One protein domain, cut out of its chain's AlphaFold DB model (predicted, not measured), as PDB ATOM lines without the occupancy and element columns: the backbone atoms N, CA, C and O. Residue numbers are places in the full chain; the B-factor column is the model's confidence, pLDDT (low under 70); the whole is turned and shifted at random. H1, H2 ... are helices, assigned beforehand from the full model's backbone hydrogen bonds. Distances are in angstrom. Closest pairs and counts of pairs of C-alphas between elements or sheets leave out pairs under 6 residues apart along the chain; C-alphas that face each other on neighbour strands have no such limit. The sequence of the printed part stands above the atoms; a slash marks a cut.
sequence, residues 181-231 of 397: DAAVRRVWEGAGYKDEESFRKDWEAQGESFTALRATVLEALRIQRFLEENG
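What this domain is: This is residues 181 to 231 of the 397 residues of the protein "PpiC domain-containing protein" of Candidatus Woesearchaeota archaeon (UniProt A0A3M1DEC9). H2 and the beginning of the long helix H3 meet at a corner as an L, and H1 sits in the angle, touching both. The other end of H3 sticks out as an arm, residues 222 to 231, of which 222 to 229 belong to H3. The printed part has 51 residues, with three named helices in the order H1, H2, H3 and no named strand; the class is all helix. The whole is loose, with a radius of gyration of the C-alphas of 12.6 A, and elongated, spanning 39 by 21 by 13 A.

Where its parts are: Find C-alpha 181 at (325.151, 349.202, 135.178); from there H1 runs through residues 181 to 190, 14.1 A from first to last C-alpha. Next, H2 holds residues 196 to 205 and measures 13.9 A. Look for C-alpha 210 at (319.354, 352.291, 124.694), where H3 begins; it runs 28.3 A to C-alpha 229 at (338.569, 333.233, 133.006).

How they stand to each other: Start at H1, which only just touches H2, with 3 pairs of C-alphas within 8 A. Their closest C-alphas, of Trp 188 and Phe 199, are 6.3 A apart, and their lines are only just about perpendicular, at 72 degrees. H1 only just touches H3, with 3 pairs within 8 A, through residues 214 to 217 of H3 alone; the closest C-alphas, of Val 184 and Val 217, are 6.7 A apart. These two run opposite ways at a steep tilt of 69.7 degrees, only just short of about perpendicular. H2 and H3 touch only at the corner by their link, and only just, with 3 pairs within 8 A and residue 210 alone of H3; the closest C-alphas, of Arg 200 and Phe 210, are 6.0 A apart. They run opposite ways at a steep tilt of 67 degrees, only just short of about perpendicular. In H1, H2 and H3 every O i to N i+4 pair is within hydrogen-bond range.

The domain as a whole: The C-alphas farthest apart, of Ala 205 and Gly 231, are 40.0 A apart. Without residues 222 to 231, which stand free, the body spans 23 by 21 by 12 A. The printed part has no cut, and both links are tight. The mean pLDDT of the printed part is 95.5, and no printed residue is under 70.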
ATOM      1  N   ASP A 181     325.576 347.844 134.831       97.56
ATOM      2  CA  ASP A 181     325.151 349.202 135.178       97.56
ATOM      3  C   ASP A 181     326.343 350.145 135.368       97.56
ATOM      4  O   ASP A 181     326.348 351.267 134.857       97.56
ATOM      5  N   ALA A 182     327.390 349.684 136.054       97.81
ATOM      6  CA  ALA A 182     328.618 350.448 136.228       97.81
ATOM      7  C   ALA A 182     329.370 350.665 134.901       97.81
ATOM      8  O   ALA A 182     329.983 351.715 134.698       97.81
ATOM      9  N   ALA A 183     329.349 349.699 133.982       97.00
ATOM     10  CA  ALA A 183     329.948 349.851 132.657       97.00
ATOM     11  C   ALA A 183     329.161 350.826 131.773       97.00
ATOM     12  O   ALA A 183     329.760 351.718 131.177       97.00
ATOM     13  N   VAL A 184     327.832 350.722 131.749       97.62
ATOM     14  CA  VAL A 184     326.953 351.663 131.037       97.62
ATOM     15  C   VAL A 184     327.130 353.077 131.590       97.62
ATOM     16  O   VAL A 184     327.232 354.023 130.811       97.62
ATOM     17  N   ARG A 185     327.274 353.219 132.915       97.56
ATOM     18  CA  ARG A 185     327.631 354.489 133.561       97.56
ATOM     19  C   ARG A 185     328.908 355.100 133.007       97.56
ATOM     20  O   ARG A 185     328.895 356.251 132.579       97.56
ATOM     21  N   ARG A 186     329.986 354.319 132.948       97.44
ATOM     22  CA  ARG A 186     331.271 354.779 132.403       97.44
ATOM     23  C   ARG A 186     331.159 355.253 130.953       97.44
ATOM     24  O   ARG A 186     331.834 356.213 130.592       97.44
ATOM     25  N   VAL A 187     330.312 354.620 130.136       95.75
ATOM     26  CA  VAL A 187     330.085 355.038 128.741       95.75
ATOM     27  C   VAL A 187     329.525 356.458 128.682       95.75
ATOM     28  O   VAL A 187     330.081 357.304 127.981       95.75
ATOM     29  N   TRP A 188     328.461 356.754 129.432       96.38
ATOM     30  CA  TRP A 188     327.841 358.077 129.356       96.38
ATOM     31  C   TRP A 188     328.604 359.158 130.129       96.38
ATOM     32  O   TRP A 188     328.661 360.298 129.667       96.38
ATOM     33  N   GLU A 189     329.271 358.820 131.237       97.06
ATOM     34  CA  GLU A 189     330.186 359.742 131.931       97.06
ATOM     35  C   GLU A 189     331.369 360.116 131.029       97.06
ATOM     36  O   GLU A 189     331.728 361.291 130.924       97.06
ATOM     37  N   GLY A 190     331.937 359.135 130.316       95.44
ATOM     38  CA  GLY A 190     333.002 359.353 129.336       95.44
ATOM     39  C   GLY A 190     332.564 360.217 128.151       95.44
ATOM     40  O   GLY A 190     333.366 360.976 127.611       95.44
ATOM     41  N   ALA A 191     331.279 360.167 127.793       93.88
ATOM     42  CA  ALA A 191     330.668 361.058 126.808       93.88
ATOM     43  C   ALA A 191     330.327 362.458 127.369       93.88
ATOM     44  O   ALA A 191     329.813 363.303 126.637       93.88
ATOM     45  N   GLY A 192     330.617 362.732 128.647       96.25
ATOM     46  CA  GLY A 192     330.424 364.038 129.285       96.25
ATOM     47  C   GLY A 192     329.018 364.289 129.836       96.25
ATOM     48  O   GLY A 192     328.697 365.424 130.199       96.25
ATOM     49  N   TYR A 193     328.176 363.258 129.916       97.25
ATOM     50  CA  TYR A 193     326.832 363.365 130.476       97.25
ATOM     51  C   TYR A 193     326.861 363.293 132.004       97.25
ATOM     52  O   TYR A 193     327.708 362.634 132.603       97.25
ATOM     53  N   LYS A 194     325.922 363.996 132.647       94.94
ATOM     54  CA  LYS A 194     325.792 364.034 134.116       94.94
ATOM     55  C   LYS A 194     324.827 362.985 134.664       94.94
ATOM     56  O   LYS A 194     324.856 362.709 135.861       94.94
ATOM     57  N   ASP A 195     323.967 362.447 133.808       95.81
ATOM     58  CA  ASP A 195     322.938 361.478 134.156       95.81
ATOM     59  C   ASP A 195     322.563 360.614 132.943       95.81
ATOM     60  O   ASP A 195     322.686 361.027 131.786       95.81
ATOM     61  N   GLU A 196     322.086 359.403 133.233       95.62
ATOM     62  CA  GLU A 196     321.679 358.421 132.227       95.62
ATOM     63  C   GLU A 196     320.453 358.874 131.429       95.62
ATOM     64  O   GLU A 196     320.341 358.544 130.253       95.62
ATOM     65  N   GLU A 197     319.523 359.617 132.033       96.69
ATOM     66  CA  GLU A 197     318.282 360.012 131.359       96.69
ATOM     67  C   GLU A 197     318.560 360.942 130.176       96.69
ATOM     68  O   GLU A 197     318.055 360.713 129.073       96.69
ATOM     69  N   SER A 198     319.406 361.948 130.391       96.62
ATOM     70  CA  SER A 198     319.852 362.880 129.358       96.62
ATOM     71  C   SER A 198     320.605 362.153 128.247       96.62
ATOM     72  O   SER A 198     320.318 362.360 127.069       96.62
ATOM     73  N   PHE A 199     321.510 361.244 128.616       97.50
ATOM     74  CA  PHE A 199     322.254 360.448 127.646       97.50
ATOM     75  C   PHE A 199     321.344 359.528 126.830       97.50
ATOM     76  O   PHE A 199     321.411 359.531 125.605       97.50
ATOM     77  N   ARG A 200     320.456 358.777 127.491       97.00
ATOM     78  CA  ARG A 200     319.500 357.868 126.845       97.00
ATOM     79  C   ARG A 200     318.659 358.606 125.815       97.00
ATOM     80  O   ARG A 200     318.519 358.127 124.696       97.00
ATOM     81  N   LYS A 201     318.125 359.774 126.178       96.62
ATOM     82  CA  LYS A 201     317.316 360.593 125.273       96.62
ATOM     83  C   LYS A 201     318.095 360.993 124.018       96.62
ATOM     84  O   LYS A 201     317.568 360.870 122.915       96.62
ATOM     85  N   ASP A 202     319.327 361.465 124.184       95.88
ATOM     86  CA  ASP A 202     320.170 361.895 123.066       95.88
ATOM     87  C   ASP A 202     320.647 360.715 122.208       95.88
ATOM     88  O   ASP A 202     320.751 360.851 120.989       95.88
ATOM     89  N   TRP A 203     320.907 359.560 122.823       94.88
ATOM     90  CA  TRP A 203     321.272 358.320 122.138       94.88
ATOM     91  C   TRP A 203     320.119 357.803 121.274       94.88
ATOM     92  O   TRP A 203     320.278 357.561 120.080       94.88
ATOM     93  N   GLU A 204     318.917 357.727 121.847       95.56
ATOM     94  CA  GLU A 204     317.719 357.277 121.135       95.56
ATOM     95  C   GLU A 204     317.302 358.246 120.025       95.56
ATOM     96  O   GLU A 204     316.819 357.817 118.976       95.56
ATOM     97  N   ALA A 205     317.565 359.544 120.193       95.25
ATOM     98  CA  ALA A 205     317.366 360.537 119.140       95.25
ATOM     99  C   ALA A 205     318.281 360.323 117.915       95.25
ATOM    100  O   ALA A 205     317.944 360.787 116.826       95.25
ATOM    101  N   GLN A 206     319.401 359.606 118.066       91.75
ATOM    102  CA  GLN A 206     320.311 359.246 116.966       91.75
ATOM    103  C   GLN A 206     319.864 357.985 116.211       91.75
ATOM    104  O   GLN A 206     320.468 357.628 115.202       91.75
ATOM    105  N   GLY A 207     318.776 357.343 116.650       91.25
ATOM    106  CA  GLY A 207     318.167 356.201 115.970       91.25
ATOM    107  C   GLY A 207     318.575 354.832 116.513       91.25
ATOM    108  O   GLY A 207     318.130 353.821 115.972       91.25
ATOM    109  N   GLU A 208     319.362 354.771 117.590       91.69
ATOM    110  CA  GLU A 208     319.723 353.521 118.262       91.69
ATOM    111  C   GLU A 208     319.014 353.391 119.611       91.69
ATOM    112  O   GLU A 208     318.990 354.320 120.410       91.69
ATOM    113  N   SER A 209     318.440 352.222 119.910       96.06
ATOM    114  CA  SER A 209     317.787 352.019 121.211       96.06
ATOM    115  C   SER A 209     318.812 351.910 122.343       96.06
ATOM    116  O   SER A 209     319.847 351.256 122.190       96.06
ATOM    117  N   PHE A 210     318.493 352.449 123.519       95.38
ATOM    118  CA  PHE A 210     319.354 352.291 124.694       95.38
ATOM    119  C   PHE A 210     319.485 350.825 125.135       95.38
ATOM    120  O   PHE A 210     320.535 350.399 125.614       95.38
ATOM    121  N   THR A 211     318.453 350.013 124.895       96.38
ATOM    122  CA  THR A 211     318.503 348.557 125.087       96.38
ATOM    123  C   THR A 211     319.578 347.901 124.220       96.38
ATOM    124  O   THR A 211     320.296 347.027 124.703       96.38
ATOM    125  N   ALA A 212     319.725 348.326 122.960       95.38
ATOM    126  CA  ALA A 212     320.773 347.820 122.074       95.38
ATOM    127  C   ALA A 212     322.167 348.224 122.571       95.38
ATOM    128  O   ALA A 212     323.055 347.378 122.619       95.38
ATOM    129  N   LEU A 213     322.341 349.466 123.038       95.81
ATOM    130  CA  LEU A 213     323.593 349.888 123.670       95.81
ATOM    131  C   LEU A 213     323.931 349.016 124.887       95.81
ATOM    132  O   LEU A 213     325.051 348.518 124.986       95.81
ATOM    133  N   ARG A 214     322.972 348.793 125.797       97.38
ATOM    134  CA  ARG A 214     323.182 347.910 126.957       97.38
ATOM    135  C   ARG A 214     323.576 346.497 126.531       97.38
ATOM    136  O   ARG A 214     324.465 345.918 127.147       97.38
ATOM    137  N   ALA A 215     322.960 345.954 125.481       96.38
ATOM    138  CA  ALA A 215     323.321 344.643 124.945       96.38
ATOM    139  C   ALA A 215     324.764 344.613 124.408       96.38
ATOM    140  O   ALA A 215     325.498 343.676 124.712       96.38
ATOM    141  N   THR A 216     325.199 345.659 123.699       95.19
ATOM    142  CA  THR A 216     326.588 345.806 123.231       95.19
ATOM    143  C   THR A 216     327.579 345.884 124.395       95.19
ATOM    144  O   THR A 216     328.619 345.229 124.372       95.19
ATOM    145  N   VAL A 217     327.259 346.644 125.449       97.25
ATOM    146  CA  VAL A 217     328.110 346.729 126.651       97.25
ATOM    147  C   VAL A 217     328.181 345.377 127.366       97.25
ATOM    148  O   VAL A 217     329.263 344.952 127.767       97.25
ATOM    149  N   LEU A 218     327.053 344.673 127.486       97.75
ATOM    150  CA  LEU A 218     327.007 343.331 128.067       97.75
ATOM    151  C   LEU A 218     327.879 342.346 127.281       97.75
ATOM    152  O   LEU A 218     328.603 341.556 127.880       97.75
ATOM    153  N   GLU A 219     327.826 342.387 125.953       96.56
ATOM    154  CA  GLU A 219     328.662 341.553 125.091       96.56
ATOM    155  C   GLU A 219     330.159 341.831 125.303       96.56
ATOM    156  O   GLU A 219     330.939 340.895 125.480       96.56
ATOM    157  N   ALA A 220     330.553 343.106 125.375       95.69
ATOM    158  CA  ALA A 220     331.934 343.491 125.651       95.69
ATOM    159  C   ALA A 220     332.415 342.985 127.024       95.69
ATOM    160  O   ALA A 220     333.507 342.425 127.124       95.69
ATOM    161  N   LEU A 221     331.588 343.114 128.071       97.31
ATOM    162  CA  LEU A 221     331.902 342.593 129.408       97.31
ATOM    163  C   LEU A 221     332.009 341.067 129.424       97.31
ATOM    164  O   LEU A 221     332.900 340.514 130.065       97.31
ATOM    165  N   ARG A 222     331.135 340.373 128.691       98.06
ATOM    166  CA  ARG A 222     331.209 338.917 128.541       98.06
ATOM    167  C   ARG A 222     332.528 338.486 127.926       98.06
ATOM    168  O   ARG A 222     333.163 337.585 128.463       98.06
ATOM    169  N   ILE A 223     332.948 339.130 126.835       96.69
ATOM    170  CA  ILE A 223     334.238 338.841 126.197       96.69
ATOM    171  C   ILE A 223     335.372 339.106 127.181       96.69
ATOM    172  O   ILE A 223     336.224 338.242 127.353       96.69
ATOM    173  N   GLN A 224     335.370 340.259 127.855       93.38
ATOM    174  CA  GLN A 224     336.408 340.592 128.829       93.38
ATOM    175  C   GLN A 224     336.529 339.504 129.908       93.38
ATOM    176  O   GLN A 224     337.608 338.943 130.092       93.38
ATOM    177  N   ARG A 225     335.420 339.149 130.562       94.88
ATOM    178  CA  ARG A 225     335.400 338.108 131.597       94.88
ATOM    179  C   ARG A 225     335.798 336.743 131.051       94.88
ATOM    180  O   ARG A 225     336.553 336.030 131.697       94.88
ATOM    181  N   PHE A 226     335.348 336.388 129.849       96.31
ATOM    182  CA  PHE A 226     335.753 335.149 129.189       96.31
ATOM    183  C   PHE A 226     337.274 335.094 128.986       96.31
ATOM    184  O   PHE A 226     337.890 334.065 129.254       96.31
ATOM    185  N   LEU A 227     337.899 336.191 128.550       94.25
ATOM    186  CA  LEU A 227     339.352 336.274 128.391       94.25
ATOM    187  C   LEU A 227     340.081 336.162 129.741       94.25
ATOM    188  O   LEU A 227     341.083 335.451 129.828       94.25
ATOM    189  N   GLU A 228     339.568 336.802 130.793       91.38
ATOM    190  CA  GLU A 228     340.093 336.697 132.165       91.38
ATOM    191  C   GLU A 228     339.989 335.262 132.714       91.38
ATOM    192  O   GLU A 228     340.980 334.706 133.183       91.38
ATOM    193  N   GLU A 229     338.824 334.620 132.586       93.06
ATOM    194  CA  GLU A 229     338.569 333.233 133.006       93.06
ATOM    195  C   GLU A 229     339.430 332.215 132.236       93.06
ATOM    196  O   GLU A 229     339.749 331.148 132.760       93.06
ATOM    197  N   ASN A 230     339.843 332.554 131.008       88.75
ATOM    198  CA  ASN A 230     340.765 331.759 130.188       88.75
ATOM    199  C   ASN A 230     342.240 332.180 130.346       88.75
ATOM    200  O   ASN A 230     343.086 331.752 129.560       88.75
ATOM    201  N   GLY A 231     342.556 333.003 131.351       86.12
ATOM    202  CA  GLY A 231     343.926 333.340 131.739       86.12
ATOM    203  C   GLY A 231     344.657 334.274 130.776       86.12
ATOM    204  O   GLY A 231     345.872 334.411 130.875       86.12
TER     205      GLY A 231